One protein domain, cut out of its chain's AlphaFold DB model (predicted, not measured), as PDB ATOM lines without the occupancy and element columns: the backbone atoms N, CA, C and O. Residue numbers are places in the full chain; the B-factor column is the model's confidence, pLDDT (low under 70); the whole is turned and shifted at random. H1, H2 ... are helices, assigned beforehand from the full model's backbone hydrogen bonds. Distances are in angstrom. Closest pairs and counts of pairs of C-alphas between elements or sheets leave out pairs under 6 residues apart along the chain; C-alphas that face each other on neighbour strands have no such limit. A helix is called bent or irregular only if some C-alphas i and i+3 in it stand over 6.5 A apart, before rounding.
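This is residues 3 to 106 of the 221 residues of an uncharacterized protein of Streptomyces candidus (UniProt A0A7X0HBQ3). What does the model look like? It is an open, angular frame of four helices, H1, H2, H3 and H4, joined end to end at tight turns with little packing between them, and from the end of H4 the long helix H5 reaches away, residues 79 to 106 sticking out as an arm. What is it built of? The printed part has 104 residues with five named helices, in the order H1, H2, H3, H4, H5, and no named strand; the class is all helix. How spread out is it? It is only just extended, close to loose, with a radius of gyration of the C-alphas of 19.6 A, and elongated, spanning 59 by 39 by 30 A.

What does the longest helix meet? H5, residues 77 to 105, touches no helix; it and H4, residues 57 to 73, meet only through their link. How do the other corners close? H4 and H3, residues 42 to 54, only just touch, with 3 pairs of C-alphas within 8 A, and only at the corner, the closest C-alphas being those of Leu 53 and Phe 59, 5.9 A apart; they run opposite ways at a steep tilt of 68 degrees, only just short of about perpendicular. H3 and H2, residues 22 to 38, are close but not clearly touching, Gly 35 and Pro 42 having the closest C-alphas at 7.7 A, and stand only just about perpendicular at 70.0 degrees. H1, residues 3 to 19, and H2 only just touch, with 3 pairs within 8 A and only at the corner, the closest C-alphas being those of Leu 17 and Leu 23 at 5.6 A; they are about perpendicular at 74 degrees. Which stay apart? Among them are H1 and H4, H1 and H5, and H2 and H5. Are the helix backbones complete? In H1, H2, H3 and H5 every O i to N i+4 pair is within hydrogen-bond range; in H4 it is 9 of 13.

Where does H5 lie? It runs 42.1 A from C-alpha 77 at (218.274, 194.521, 200.021) to C-alpha 105 at (184.876, 179.273, 220.704). How long are the others? H1 and H4 each measure 24.3 A, H2 22.7 A and H3 17.9 A, and C-alpha 3 of H1 is at (234.001, 209.086, 234.205). Is H4 bent? It is neither bent nor irregular, but only just: C-alphas 69 and 72 are 6.5 A apart.

How large is it? The two C-alphas farthest apart, those of Pro 57 and Gly 106, are 60.4 A apart. Is there a cut or a long link? The printed part has no cut, and its four links are tight. Where is confidence low? Residues 37 to 40, 57, 70, 72 to 78 and 102 to 106 are under 70, and the mean pLDDT of the printed part is 75.2.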
ATOM      1  N   ASN A   3     235.089 209.354 235.150       71.69
ATOM      2  CA  ASN A   3     234.001 209.086 234.205       71.69
ATOM      3  C   ASN A   3     234.327 207.940 233.236       71.69
ATOM      4  O   ASN A   3     233.421 207.296 232.724       71.69
ATOM      5  N   ARG A   4     235.615 207.644 233.013       74.56
ATOM      6  CA  ARG A   4     236.058 206.579 232.097       74.56
ATOM      7  C   ARG A   4     235.730 205.181 232.628       74.56
ATOM      8  O   ARG A   4     235.353 204.312 231.854       74.56
ATOM      9  N   LEU A   5     235.808 204.995 233.948       79.00
ATOM     10  CA  LEU A   5     235.469 203.731 234.600       79.00
ATOM     11  C   LEU A   5     233.953 203.485 234.572       79.00
ATOM     12  O   LEU A   5     233.513 202.394 234.230       79.00
ATOM     13  N   GLY A   6     233.156 204.528 234.840       74.81
ATOM     14  CA  GLY A   6     231.697 204.463 234.727       74.81
ATOM     15  C   GLY A   6     231.227 204.180 233.297       74.81
ATOM     16  O   GLY A   6     230.311 203.386 233.101       74.81
ATOM     17  N   LEU A   7     231.896 204.760 232.295       76.06
ATOM     18  CA  LEU A   7     231.577 204.522 230.887       76.06
ATOM     19  C   LEU A   7     231.913 203.084 230.457       76.06
ATOM     20  O   LEU A   7     231.096 202.434 229.811       76.06
ATOM     21  N   GLY A   8     233.074 202.557 230.863       81.31
ATOM     22  CA  GLY A   8     233.467 201.174 230.572       81.31
ATOM     23  C   GLY A   8     232.540 200.137 231.214       81.31
ATOM     24  O   GLY A   8     232.199 199.140 230.582       81.31
ATOM     25  N   LEU A   9     232.062 200.402 232.433       81.19
ATOM     26  CA  LEU A   9     231.114 199.533 233.135       81.19
ATOM     27  C   LEU A   9     229.711 199.605 232.516       81.19
ATOM     28  O   LEU A   9     229.058 198.577 232.370       81.19
ATOM     29  N   ALA A  10     229.268 200.789 232.083       77.75
ATOM     30  CA  ALA A  10     228.000 200.949 231.373       77.75
ATOM     31  C   ALA A  10     227.998 200.208 230.025       77.75
ATOM     32  O   ALA A  10     227.034 199.512 229.706       77.75
ATOM     33  N   VAL A  11     229.093 200.295 229.264       79.12
ATOM     34  CA  VAL A  11     229.245 199.571 227.992       79.12
ATOM     35  C   VAL A  11     229.382 198.062 228.231       79.12
ATOM     36  O   VAL A  11     228.721 197.282 227.550       79.12
ATOM     37  N   GLY A  12     230.157 197.632 229.233       80.88
ATOM     38  CA  GLY A  12     230.307 196.216 229.592       80.88
ATOM     39  C   GLY A  12     229.007 195.575 230.090       80.88
ATOM     40  O   GLY A  12     228.647 194.478 229.659       80.88
ATOM     41  N   ALA A  13     228.247 196.285 230.928       78.56
ATOM     42  CA  ALA A  13     226.917 195.865 231.364       78.56
ATOM     43  C   ALA A  13     225.919 195.855 230.194       78.56
ATOM     44  O   ALA A  13     225.123 194.924 230.073       78.56
ATOM     45  N   GLY A  14     225.999 196.845 229.298       77.00
ATOM     46  CA  GLY A  14     225.201 196.905 228.074       77.00
ATOM     47  C   GLY A  14     225.481 195.741 227.123       77.00
ATOM     48  O   GLY A  14     224.546 195.162 226.575       77.00
ATOM     49  N   TYR A  15     226.741 195.331 226.980       81.81
ATOM     50  CA  TYR A  15     227.135 194.216 226.119       81.81
ATOM     51  C   TYR A  15     226.714 192.856 226.692       81.81
ATOM     52  O   TYR A  15     226.163 192.019 225.973       81.81
ATOM     53  N   LEU A  16     226.879 192.650 228.002       78.62
ATOM     54  CA  LEU A  16     226.436 191.423 228.669       78.62
ATOM     55  C   LEU A  16     224.901 191.286 228.650       78.62
ATOM     56  O   LEU A  16     224.357 190.199 228.436       78.62
ATOM     57  N   LEU A  17     224.185 192.402 228.796       74.12
ATOM     58  CA  LEU A  17     222.729 192.439 228.663       74.12
ATOM     59  C   LEU A  17     222.268 192.310 227.198       74.12
ATOM     60  O   LEU A  17     221.203 191.749 226.927       74.12
ATOM     61  N   GLY A  18     223.082 192.784 226.253       75.69
ATOM     62  CA  GLY A  18     222.884 192.621 224.813       75.69
ATOM     63  C   GLY A  18     222.983 191.161 224.379       75.69
ATOM     64  O   GLY A  18     222.116 190.677 223.648       75.69
ATOM     65  N   ARG A  19     223.958 190.419 224.919       83.12
ATOM     66  CA  ARG A  19     224.150 188.993 224.613       83.12
ATOM     67  C   ARG A  19     223.004 188.112 225.118       83.12
ATOM     68  O   ARG A  19     222.712 187.084 224.524       83.12
ATOM     69  N   THR A  20     222.309 188.531 226.176       78.94
ATOM     70  CA  THR A  20     221.202 187.756 226.768       78.94
ATOM     71  C   THR A  20     219.832 188.057 226.159       78.94
ATOM     72  O   THR A  20     218.821 187.633 226.713       78.94
ATOM     73  N   LYS A  21     219.749 188.817 225.050       73.81
ATOM     74  CA  LYS A  21     218.493 189.299 224.422       73.81
ATOM     75  C   LYS A  21     217.589 190.143 225.346       73.81
ATOM     76  O   LYS A  21     216.628 190.747 224.871       73.81
ATOM     77  N   LYS A  22     217.921 190.280 226.637       81.06
ATOM     78  CA  LYS A  22     217.187 191.076 227.631       81.06
ATOM     79  C   LYS A  22     217.182 192.556 227.286       81.06
ATOM     80  O   LYS A  22     216.218 193.236 227.614       81.06
ATOM     81  N   LEU A  23     218.194 193.034 226.560       83.50
ATOM     82  CA  LEU A  23     218.203 194.393 226.029       83.50
ATOM     83  C   LEU A  23     217.072 194.611 225.017       83.50
ATOM     84  O   LEU A  23     216.373 195.608 225.127       83.50
ATOM     85  N   LYS A  24     216.817 193.674 224.089       76.44
ATOM     86  CA  LYS A  24     215.718 193.812 223.111       76.44
ATOM     87  C   LYS A  24     214.360 193.869 223.807       76.44
ATOM     88  O   LYS A  24     213.538 194.712 223.465       76.44
ATOM     89  N   PHE A  25     214.146 193.015 224.809       86.81
ATOM     90  CA  PHE A  25     212.895 193.000 225.566       86.81
ATOM     91  C   PHE A  25     212.744 194.238 226.456       86.81
ATOM     92  O   PHE A  25     211.717 194.903 226.407       86.81
ATOM     93  N   ALA A  26     213.779 194.606 227.214       84.31
ATOM     94  CA  ALA A  26     213.771 195.809 228.043       84.31
ATOM     95  C   ALA A  26     213.635 197.083 227.203       84.31
ATOM     96  O   ALA A  26     212.975 198.020 227.633       84.31
ATOM     97  N   PHE A  27     214.206 197.112 225.999       84.06
ATOM     98  CA  PHE A  27     214.038 198.218 225.067       84.06
ATOM     99  C   PHE A  27     212.623 198.254 224.504       84.06
ATOM    100  O   PHE A  27     212.031 199.322 224.504       84.06
ATOM    101  N   ALA A  28     212.051 197.125 224.082       85.06
ATOM    102  CA  ALA A  28     210.672 197.062 223.594       85.06
ATOM    103  C   ALA A  28     209.665 197.455 224.684       85.06
ATOM    104  O   ALA A  28     208.820 198.319 224.473       85.06
ATOM    105  N   VAL A  29     209.796 196.886 225.884       88.12
ATOM    106  CA  VAL A  29     208.955 197.233 227.037       88.12
ATOM    107  C   VAL A  29     209.208 198.677 227.468       88.12
ATOM    108  O   VAL A  29     208.263 199.424 227.703       88.12
ATOM    109  N   GLY A  30     210.467 199.104 227.518       84.12
ATOM    110  CA  GLY A  30     210.862 200.460 227.882       84.12
ATOM    111  C   GLY A  30     210.335 201.504 226.903       84.12
ATOM    112  O   GLY A  30     209.776 202.502 227.339       84.12
ATOM    113  N   THR A  31     210.427 201.262 225.594       80.69
ATOM    114  CA  THR A  31     209.875 202.148 224.555       80.69
ATOM    115  C   THR A  31     208.358 202.099 224.505       80.69
ATOM    116  O   THR A  31     207.742 203.144 224.326       80.69
ATOM    117  N   PHE A  32     207.729 200.946 224.733       82.75
ATOM    118  CA  PHE A  32     206.272 200.852 224.809       82.75
ATOM    119  C   PHE A  32     205.720 201.631 226.007       82.75
ATOM    120  O   PHE A  32     204.782 202.419 225.872       82.75
ATOM    121  N   VAL A  33     206.337 201.472 227.180       81.88
ATOM    122  CA  VAL A  33     205.939 202.191 228.395       81.88
ATOM    123  C   VAL A  33     206.295 203.675 228.293       81.88
ATOM    124  O   VAL A  33     205.452 204.506 228.618       81.88
ATOM    125  N   ALA A  34     207.480 204.038 227.796       76.75
ATOM    126  CA  ALA A  34     207.868 205.435 227.589       76.75
ATOM    127  C   ALA A  34     206.991 206.121 226.532       76.75
ATOM    128  O   ALA A  34     206.539 207.241 226.754       76.75
ATOM    129  N   GLY A  35     206.674 205.441 225.430       70.62
ATOM    130  CA  GLY A  35     205.760 205.936 224.403       70.62
ATOM    131  C   GLY A  35     204.353 206.154 224.957       70.62
ATOM    132  O   GLY A  35     203.771 207.221 224.762       70.62
ATOM    133  N   LYS A  36     203.834 205.194 225.737       72.62
ATOM    134  CA  LYS A  36     202.502 205.289 226.349       72.62
ATOM    135  C   LYS A  36     202.422 206.346 227.458       72.62
ATOM    136  O   LYS A  36     201.393 207.005 227.573       72.62
ATOM    137  N   LYS A  37     203.469 206.519 228.277       67.75
ATOM    138  CA  LYS A  37     203.448 207.475 229.402       67.75
ATOM    139  C   LYS A  37     203.858 208.900 229.041       67.75
ATOM    140  O   LYS A  37     203.402 209.815 229.717       67.75
ATOM    141  N   LEU A  38     204.716 209.098 228.041       65.25
ATOM    142  CA  LEU A  38     205.283 210.418 227.734       65.25
ATOM    143  C   LEU A  38     204.713 211.048 226.456       65.25
ATOM    144  O   LEU A  38     205.143 212.141 226.106       65.25
ATOM    145  N   GLN A  39     203.782 210.384 225.748       62.97
ATOM    146  CA  GLN A  39     203.258 210.839 224.443       62.97
ATOM    147  C   GLN A  39     204.388 211.208 223.460       62.97
ATOM    148  O   GLN A  39     204.221 212.021 222.552       62.97
ATOM    149  N   LEU A  40     205.570 210.616 223.658       65.44
ATOM    150  CA  LEU A  40     206.736 210.847 222.828       65.44
ATOM    151  C   LEU A  40     206.452 210.178 221.497       65.44
ATOM    152  O   LEU A  40     206.518 208.954 221.371       65.44
ATOM    153  N   SER A  41     206.091 210.989 220.508       70.50
ATOM    154  CA  SER A  41     205.933 210.474 219.161       70.50
ATOM    155  C   SER A  41     207.284 209.891 218.712       70.50
ATOM    156  O   SER A  41     208.321 210.545 218.875       70.50
ATOM    157  N   PRO A  42     207.308 208.680 218.125       72.19
ATOM    158  CA  PRO A  42     208.523 208.104 217.544       72.19
ATOM    159  C   PRO A  42     209.196 209.077 216.570       72.19
ATOM    160  O   PRO A  42     210.416 209.130 216.472       72.19
ATOM    161  N   LYS A  43     208.380 209.909 215.913       77.56
ATOM    162  CA  LYS A  43     208.805 210.991 215.031       77.56
ATOM    163  C   LYS A  43     209.609 212.074 215.750       77.56
ATOM    164  O   LYS A  43     210.646 212.454 215.237       77.56
ATOM    165  N   ALA A  44     209.188 212.525 216.931       77.44
ATOM    166  CA  ALA A  44     209.914 213.538 217.702       77.44
ATOM    167  C   ALA A  44     211.248 213.015 218.254       77.44
ATOM    168  O   ALA A  44     212.230 213.750 218.289       77.44
ATOM    169  N   LEU A  45     211.310 211.738 218.650       77.25
ATOM    170  CA  LEU A  45     212.575 211.104 219.037       77.25
ATOM    171  C   LEU A  45     213.509 210.934 217.839       77.25
ATOM    172  O   LEU A  45     214.704 211.180 217.967       77.25
ATOM    173  N   MET A  46     212.966 210.559 216.680       82.25
ATOM    174  CA  MET A  46     213.716 210.510 215.423       82.25
ATOM    175  C   MET A  46     214.210 211.895 215.008       82.25
ATOM    176  O   MET A  46     215.351 212.009 214.578       82.25
ATOM    177  N   ASP A  47     213.409 212.946 215.184       81.44
ATOM    178  CA  ASP A  47     213.814 214.323 214.892       81.44
ATOM    179  C   ASP A  47     214.902 214.801 215.851       81.44
ATOM    180  O   ASP A  47     215.891 215.388 215.423       81.44
ATOM    181  N   LEU A  48     214.777 214.499 217.146       80.25
ATOM    182  CA  LEU A  48     215.794 214.844 218.136       80.25
ATOM    183  C   LEU A  48     217.094 214.069 217.898       80.25
ATOM    184  O   LEU A  48     218.175 214.647 217.993       80.25
ATOM    185  N   ALA A  49     216.997 212.784 217.554       80.25
ATOM    186  CA  ALA A  49     218.140 211.951 217.207       80.25
ATOM    187  C   ALA A  49     218.796 212.422 215.904       80.25
ATOM    188  O   ALA A  49     220.006 212.594 215.873       80.25
ATOM    189  N   SER A  50     218.011 212.701 214.861       81.19
ATOM    190  CA  SER A  50     218.488 213.245 213.584       81.19
ATOM    191  C   SER A  50     219.140 214.611 213.777       81.19
ATOM    192  O   SER A  50     220.225 214.860 213.260       81.19
ATOM    193  N   SER A  51     218.542 215.472 214.600       77.06
ATOM    194  CA  SER A  51     219.111 216.766 214.962       77.06
ATOM    195  C   SER A  51     220.425 216.597 215.729       77.06
ATOM    196  O   SER A  51     221.420 217.221 215.380       77.06
ATOM    197  N   GLN A  52     220.495 215.714 216.728       74.62
ATOM    198  CA  GLN A  52     221.739 215.394 217.445       74.62
ATOM    199  C   GLN A  52     222.822 214.819 216.520       74.62
ATOM    200  O   GLN A  52     223.993 215.169 216.663       74.62
ATOM    201  N   LEU A  53     222.429 213.985 215.558       74.19
ATOM    202  CA  LEU A  53     223.322 213.362 214.587       74.19
ATOM    203  C   LEU A  53     223.883 214.387 213.593       74.19
ATOM    204  O   LEU A  53     225.068 214.368 213.289       74.19
ATOM    205  N   GLN A  54     223.052 215.327 213.136       74.12
ATOM    206  CA  GLN A  54     223.469 216.424 212.255       74.12
ATOM    207  C   GLN A  54     224.334 217.465 212.975       74.12
ATOM    208  O   GLN A  54     225.212 218.069 212.362       74.12
ATOM    209  N   ASN A  55     224.100 217.670 214.271       73.19
ATOM    210  CA  ASN A  55     224.841 218.628 215.087       73.19
ATOM    211  C   ASN A  55     226.202 218.099 215.573       73.19
ATOM    212  O   ASN A  55     226.952 218.858 216.188       73.19
ATOM    213  N   ASN A  56     226.544 216.830 215.313       74.94
ATOM    214  CA  ASN A  56     227.827 216.249 215.700       74.94
ATOM    215  C   ASN A  56     228.640 215.813 214.457       74.94
ATOM    216  O   ASN A  56     228.261 214.855 213.781       74.94
ATOM    217  N   PRO A  57     229.778 216.476 214.154       67.88
ATOM    218  CA  PRO A  57     230.541 216.259 212.921       67.88
ATOM    219  C   PRO A  57     231.099 214.837 212.773       67.88
ATOM    220  O   PRO A  57     231.254 214.369 211.649       67.88
ATOM    221  N   GLN A  58     231.311 214.115 213.875       71.25
ATOM    222  CA  GLN A  58     231.795 212.728 213.850       71.25
ATOM    223  C   GLN A  58     230.799 211.779 213.169       71.25
ATOM    224  O   GLN A  58     231.186 210.791 212.557       71.25
ATOM    225  N   PHE A  59     229.505 212.097 213.240       72.50
ATOM    226  CA  PHE A  59     228.458 211.295 212.617       72.50
ATOM    227  C   PHE A  59     228.177 211.683 211.172       72.50
ATOM    228  O   PHE A  59     227.502 210.933 210.473       72.50
ATOM    229  N   LYS A  60     228.692 212.822 210.706       72.38
ATOM    230  CA  LYS A  60     228.589 213.218 209.305       72.38
ATOM    231  C   LYS A  60     229.502 212.354 208.439       72.38
ATOM    232  O   LYS A  60     229.055 211.878 207.413       72.38
ATOM    233  N   GLU A  61     230.717 212.070 208.906       75.06
ATOM    234  CA  GLU A  61     231.654 211.168 208.220       75.06
ATOM    235  C   GLU A  61     231.111 209.737 208.167       75.06
ATOM    236  O   GLU A  61     231.047 209.136 207.099       75.06
ATOM    237  N   LEU A  62     230.611 209.228 209.300       74.00
ATOM    238  CA  LEU A  62     229.934 207.930 209.362       74.00
ATOM    239  C   LEU A  62     228.666 207.916 208.500       74.00
ATOM    240  O   LEU A  62     228.420 206.965 207.773       74.00
ATOM    241  N   GLY A  63     227.855 208.972 208.557       73.56
ATOM    242  CA  GLY A  63     226.623 209.095 207.787       73.56
ATOM    243  C   GLY A  63     226.872 209.186 206.286       73.56
ATOM    244  O   GLY A  63     226.130 208.572 205.530       73.56
ATOM    245  N   ASP A  64     227.917 209.889 205.858       76.00
ATOM    246  CA  ASP A  64     228.317 209.986 204.456       76.00
ATOM    247  C   ASP A  64     228.915 208.657 203.978       76.00
ATOM    248  O   ASP A  64     228.559 208.204 202.898       76.00
ATOM    249  N   GLN A  65     229.700 207.960 204.803       76.38
ATOM    250  CA  GLN A  65     230.260 206.647 204.470       76.38
ATOM    251  C   GLN A  65     229.181 205.559 204.384       76.38
ATOM    252  O   GLN A  65     229.132 204.815 203.409       76.38
ATOM    253  N   LEU A  66     228.248 205.523 205.342       74.19
ATOM    254  CA  LEU A  66     227.080 204.644 205.274       74.19
ATOM    255  C   LEU A  66     226.169 205.026 204.111       74.19
ATOM    256  O   LEU A  66     225.560 204.156 203.504       74.19
ATOM    257  N   ARG A  67     226.026 206.312 203.790       72.75
ATOM    258  CA  ARG A  67     225.185 206.746 202.674       72.75
ATOM    259  C   ARG A  67     225.814 206.421 201.330       72.75
ATOM    260  O   ARG A  67     225.054 206.091 200.429       72.75
ATOM    261  N   GLU A  68     227.134 206.485 201.205       79.81
ATOM    262  CA  GLU A  68     227.885 206.059 200.022       79.81
ATOM    263  C   GLU A  68     227.761 204.534 199.839       79.81
ATOM    264  O   GLU A  68     227.321 204.091 198.778       79.81
ATOM    265  N   ASP A  69     227.982 203.748 200.903       71.50
ATOM    266  CA  ASP A  69     227.818 202.280 200.899       71.50
ATOM    267  C   ASP A  69     226.359 201.850 200.655       71.50
ATOM    268  O   ASP A  69     226.062 200.912 199.909       71.50
ATOM    269  N   MET A  70     225.394 202.562 201.243       65.56
ATOM    270  CA  MET A  70     223.969 202.243 201.106       65.56
ATOM    271  C   MET A  70     223.321 202.853 199.860       65.56
ATOM    272  O   MET A  70     222.178 202.499 199.552       65.56
ATOM    273  N   ARG A  71     224.004 203.720 199.100       70.12
ATOM    274  CA  ARG A  71     223.478 204.279 197.840       70.12
ATOM    275  C   ARG A  71     223.249 203.193 196.781       70.12
ATOM    276  O   ARG A  71     222.385 203.381 195.926       70.12
ATOM    277  N   GLY A  72     223.965 202.068 196.877       65.25
ATOM    278  CA  GLY A  72     223.784 200.876 196.038       65.25
ATOM    279  C   GLY A  72     222.971 199.756 196.700       65.25
ATOM    280  O   GLY A  72     222.031 199.245 196.097       65.25
ATOM    281  N   ALA A  73     223.270 199.398 197.955       63.03
ATOM    282  CA  ALA A  73     222.659 198.238 198.622       63.03
ATOM    283  C   ALA A  73     221.347 198.548 199.377       63.03
ATOM    284  O   ALA A  73     220.485 197.684 199.553       63.03
ATOM    285  N   GLY A  74     221.150 199.800 199.803       60.12
ATOM    286  CA  GLY A  74     220.114 200.186 200.766       60.12
ATOM    287  C   GLY A  74     218.695 200.333 200.218       60.12
ATOM    288  O   GLY A  74     217.781 200.543 201.011       60.12
ATOM    289  N   LYS A  75     218.484 200.247 198.898       62.12
ATOM    290  CA  LYS A  75     217.142 200.272 198.280       62.12
ATOM    291  C   LYS A  75     216.636 198.897 197.848       62.12
ATOM    292  O   LYS A  75     215.427 198.702 197.812       62.12
ATOM    293  N   ALA A  76     217.531 197.967 197.524       61.88
ATOM    294  CA  ALA A  76     217.158 196.652 197.003       61.88
ATOM    295  C   ALA A  76     217.159 195.566 198.093       61.88
ATOM    296  O   ALA A  76     216.224 194.774 198.161       61.88
ATOM    297  N   ALA A  77     218.144 195.568 199.002       59.88
ATOM    298  CA  ALA A  77     218.274 194.521 200.021       59.88
ATOM    299  C   ALA A  77     217.310 194.704 201.209       59.88
ATOM    300  O   ALA A  77     216.722 193.750 201.716       59.88
ATOM    301  N   THR A  78     217.079 195.946 201.637       59.22
ATOM    302  CA  THR A  78     216.150 196.267 202.736       59.22
ATOM    303  C   THR A  78     214.692 196.029 202.356       59.22
ATOM    304  O   THR A  78     213.917 195.620 203.213       59.22
ATOM    305  N   GLY A  79     214.309 196.220 201.089       70.06
ATOM    306  CA  GLY A  79     212.942 195.970 200.621       70.06
ATOM    307  C   GLY A  79     212.528 194.503 200.767       70.06
ATOM    308  O   GLY A  79     211.450 194.223 201.287       70.06
ATOM    309  N   ALA A  80     213.407 193.569 200.389       70.19
ATOM    310  CA  ALA A  80     213.145 192.134 200.503       70.19
ATOM    311  C   ALA A  80     213.093 191.662 201.968       70.19
ATOM    312  O   ALA A  80     212.178 190.931 202.348       70.19
ATOM    313  N   ILE A  81     214.016 192.136 202.813       71.31
ATOM    314  CA  ILE A  81     214.040 191.789 204.243       71.31
ATOM    315  C   ILE A  81     212.810 192.350 204.963       71.31
ATOM    316  O   ILE A  81     212.175 191.637 205.740       71.31
ATOM    317  N   ILE A  82     212.436 193.603 204.686       76.12
ATOM    318  CA  ILE A  82     211.252 194.223 205.288       76.12
ATOM    319  C   ILE A  82     209.990 193.500 204.827       76.12
ATOM    320  O   ILE A  82     209.149 193.204 205.667       76.12
ATOM    321  N   ASN A  83     209.862 193.162 203.541       76.25
ATOM    322  CA  ASN A  83     208.680 192.457 203.046       76.25
ATOM    323  C   ASN A  83     208.556 191.040 203.634       76.25
ATOM    324  O   ASN A  83     207.458 190.627 204.000       76.25
ATOM    325  N   ARG A  84     209.675 190.319 203.813       78.19
ATOM    326  CA  ARG A  84     209.701 188.997 204.470       78.19
ATOM    327  C   ARG A  84     209.336 189.090 205.954       78.19
ATOM    328  O   ARG A  84     208.579 188.263 206.450       78.19
ATOM    329  N   GLN A  85     209.800 190.132 206.646       79.75
ATOM    330  CA  GLN A  85     209.397 190.403 208.028       79.75
ATOM    331  C   GLN A  85     207.930 190.820 208.137       79.75
ATOM    332  O   GLN A  85     207.265 190.400 209.075       79.75
ATOM    333  N   LEU A  86     207.416 191.615 207.194       83.44
ATOM    334  CA  LEU A  86     206.016 192.040 207.171       83.44
ATOM    335  C   LEU A  86     205.079 190.859 206.905       83.44
ATOM    336  O   LEU A  86     204.068 190.733 207.587       83.44
ATOM    337  N   SER A  87     205.450 189.993 205.959       81.19
ATOM    338  CA  SER A  87     204.694 188.783 205.615       81.19
ATOM    339  C   SER A  87     204.673 187.815 206.797       81.19
ATOM    340  O   SER A  87     203.600 187.499 207.294       81.19
ATOM    341  N   GLY A  88     205.836 187.502 207.384       83.50
ATOM    342  CA  GLY A  88     205.893 186.651 208.577       83.50
ATOM    343  C   GLY A  88     205.174 187.245 209.797       83.50
ATOM    344  O   GLY A  88     204.690 186.506 210.649       83.50
ATOM    345  N   LEU A  89     205.061 188.575 209.901       84.06
ATOM    346  CA  LEU A  89     204.250 189.210 210.944       84.06
ATOM    347  C   LEU A  89     202.748 189.105 210.653       84.06
ATOM    348  O   LEU A  89     201.967 188.954 211.592       84.06
ATOM    349  N   ALA A  90     202.351 189.204 209.384       87.31
ATOM    350  CA  ALA A  90     200.971 189.039 208.951       87.31
ATOM    351  C   ALA A  90     200.497 187.599 209.183       87.31
ATOM    352  O   ALA A  90     199.450 187.420 209.802       87.31
ATOM    353  N   ASP A  91     201.310 186.607 208.812       82.94
ATOM    354  CA  ASP A  91     201.027 185.186 209.046       82.94
ATOM    355  C   ASP A  91     200.915 184.897 210.548       82.94
ATOM    356  O   ASP A  91     199.903 184.389 211.024       82.94
ATOM    357  N   LYS A  92     201.865 185.380 211.357       84.75
ATOM    358  CA  LYS A  92     201.848 185.170 212.816       84.75
ATOM    359  C   LYS A  92     200.681 185.866 213.517       84.75
ATOM    360  O   LYS A  92     200.220 185.405 214.564       84.75
ATOM    361  N   LEU A  93     200.199 186.988 212.981       85.50
ATOM    362  CA  LEU A  93     199.014 187.679 213.495       85.50
ATOM    363  C   LEU A  93     197.719 186.989 213.044       85.50
ATOM    364  O   LEU A  93     196.755 186.951 213.814       85.50
ATOM    365  N   HIS A  94     197.715 186.419 211.840       82.38
ATOM    366  CA  HIS A  94     196.630 185.600 211.314       82.38
ATOM    367  C   HIS A  94     196.476 184.308 212.127       82.38
ATOM    368  O   HIS A  94     195.416 184.087 212.714       82.38
ATOM    369  N   ASP A  95     197.559 183.553 212.317       83.06
ATOM    370  CA  ASP A  95     197.588 182.323 213.115       83.06
ATOM    371  C   ASP A  95     197.212 182.568 214.574       83.06
ATOM    372  O   ASP A  95     196.534 181.755 215.207       83.06
ATOM    373  N   ARG A  96     197.624 183.715 215.132       78.12
ATOM    374  CA  ARG A  96     197.255 184.106 216.494       78.12
ATOM    375  C   ARG A  96     195.787 184.490 216.595       78.12
ATOM    376  O   ARG A  96     195.171 184.185 217.612       78.12
ATOM    377  N   THR A  97     195.236 185.149 215.581       78.00
ATOM    378  CA  THR A  97     193.814 185.509 215.539       78.00
ATOM    379  C   THR A  97     192.953 184.263 215.419       78.00
ATOM    380  O   THR A  97     192.009 184.127 216.191       78.00
ATOM    381  N   LEU A  98     193.328 183.322 214.551       78.81
ATOM    382  CA  LEU A  98     192.672 182.021 214.458       78.81
ATOM    383  C   LEU A  98     192.778 181.262 215.783       78.81
ATOM    384  O   LEU A  98     191.757 180.878 216.333       78.81
ATOM    385  N   ASN A  99     193.966 181.169 216.389       74.44
ATOM    386  CA  ASN A  99     194.138 180.529 217.700       74.44
ATOM    387  C   ASN A  99     193.325 181.192 218.818       74.44
ATOM    388  O   ASN A  99     192.869 180.514 219.732       74.44
ATOM    389  N   VAL A 100     193.187 182.519 218.814       72.44
ATOM    390  CA  VAL A 100     192.399 183.235 219.826       72.44
ATOM    391  C   VAL A 100     190.904 183.055 219.572       72.44
ATOM    392  O   VAL A 100     190.158 182.923 220.535       72.44
ATOM    393  N   GLN A 101     190.467 183.008 218.313       70.62
ATOM    394  CA  GLN A 101     189.075 182.753 217.948       70.62
ATOM    395  C   GLN A 101     188.665 181.309 218.264       70.62
ATOM    396  O   GLN A 101     187.606 181.103 218.848       70.62
ATOM    397  N   ASP A 102     189.533 180.335 217.989       64.69
ATOM    398  CA  ASP A 102     189.311 178.918 218.296       64.69
ATOM    399  C   ASP A 102     189.305 178.673 219.817       64.69
ATOM    400  O   ASP A 102     188.435 177.995 220.358       64.69
ATOM    401  N   LYS A 103     190.193 179.353 220.558       60.22
ATOM    402  CA  LYS A 103     190.192 179.350 222.036       60.22
ATOM    403  C   LYS A 103     189.027 180.127 222.655       60.22
ATOM    404  O   LYS A 103     188.662 179.853 223.793       60.22
ATOM    405  N   ALA A 104     188.454 181.097 221.944       57.16
ATOM    406  CA  ALA A 104     187.253 181.812 222.379       57.16
ATOM    407  C   ALA A 104     185.967 181.024 222.074       57.16
ATOM    408  O   ALA A 104     184.996 181.152 222.817       57.16
ATOM    409  N   ALA A 105     185.964 180.197 221.023       59.91
ATOM    410  CA  ALA A 105     184.876 179.273 220.704       59.91
ATOM    411  C   ALA A 105     184.904 178.007 221.584       59.91
ATOM    412  O   ALA A 105     183.851 177.459 221.906       59.91
ATOM    413  N   GLY A 106     186.088 177.574 222.025       52.12
ATOM    414  CA  GLY A 106     186.293 176.461 222.954       52.12
ATOM    415  C   GLY A 106     186.601 176.915 224.381       52.12
ATOM    416  O   GLY A 106     187.728 176.770 224.848       52.12
TER     417      GLY A 106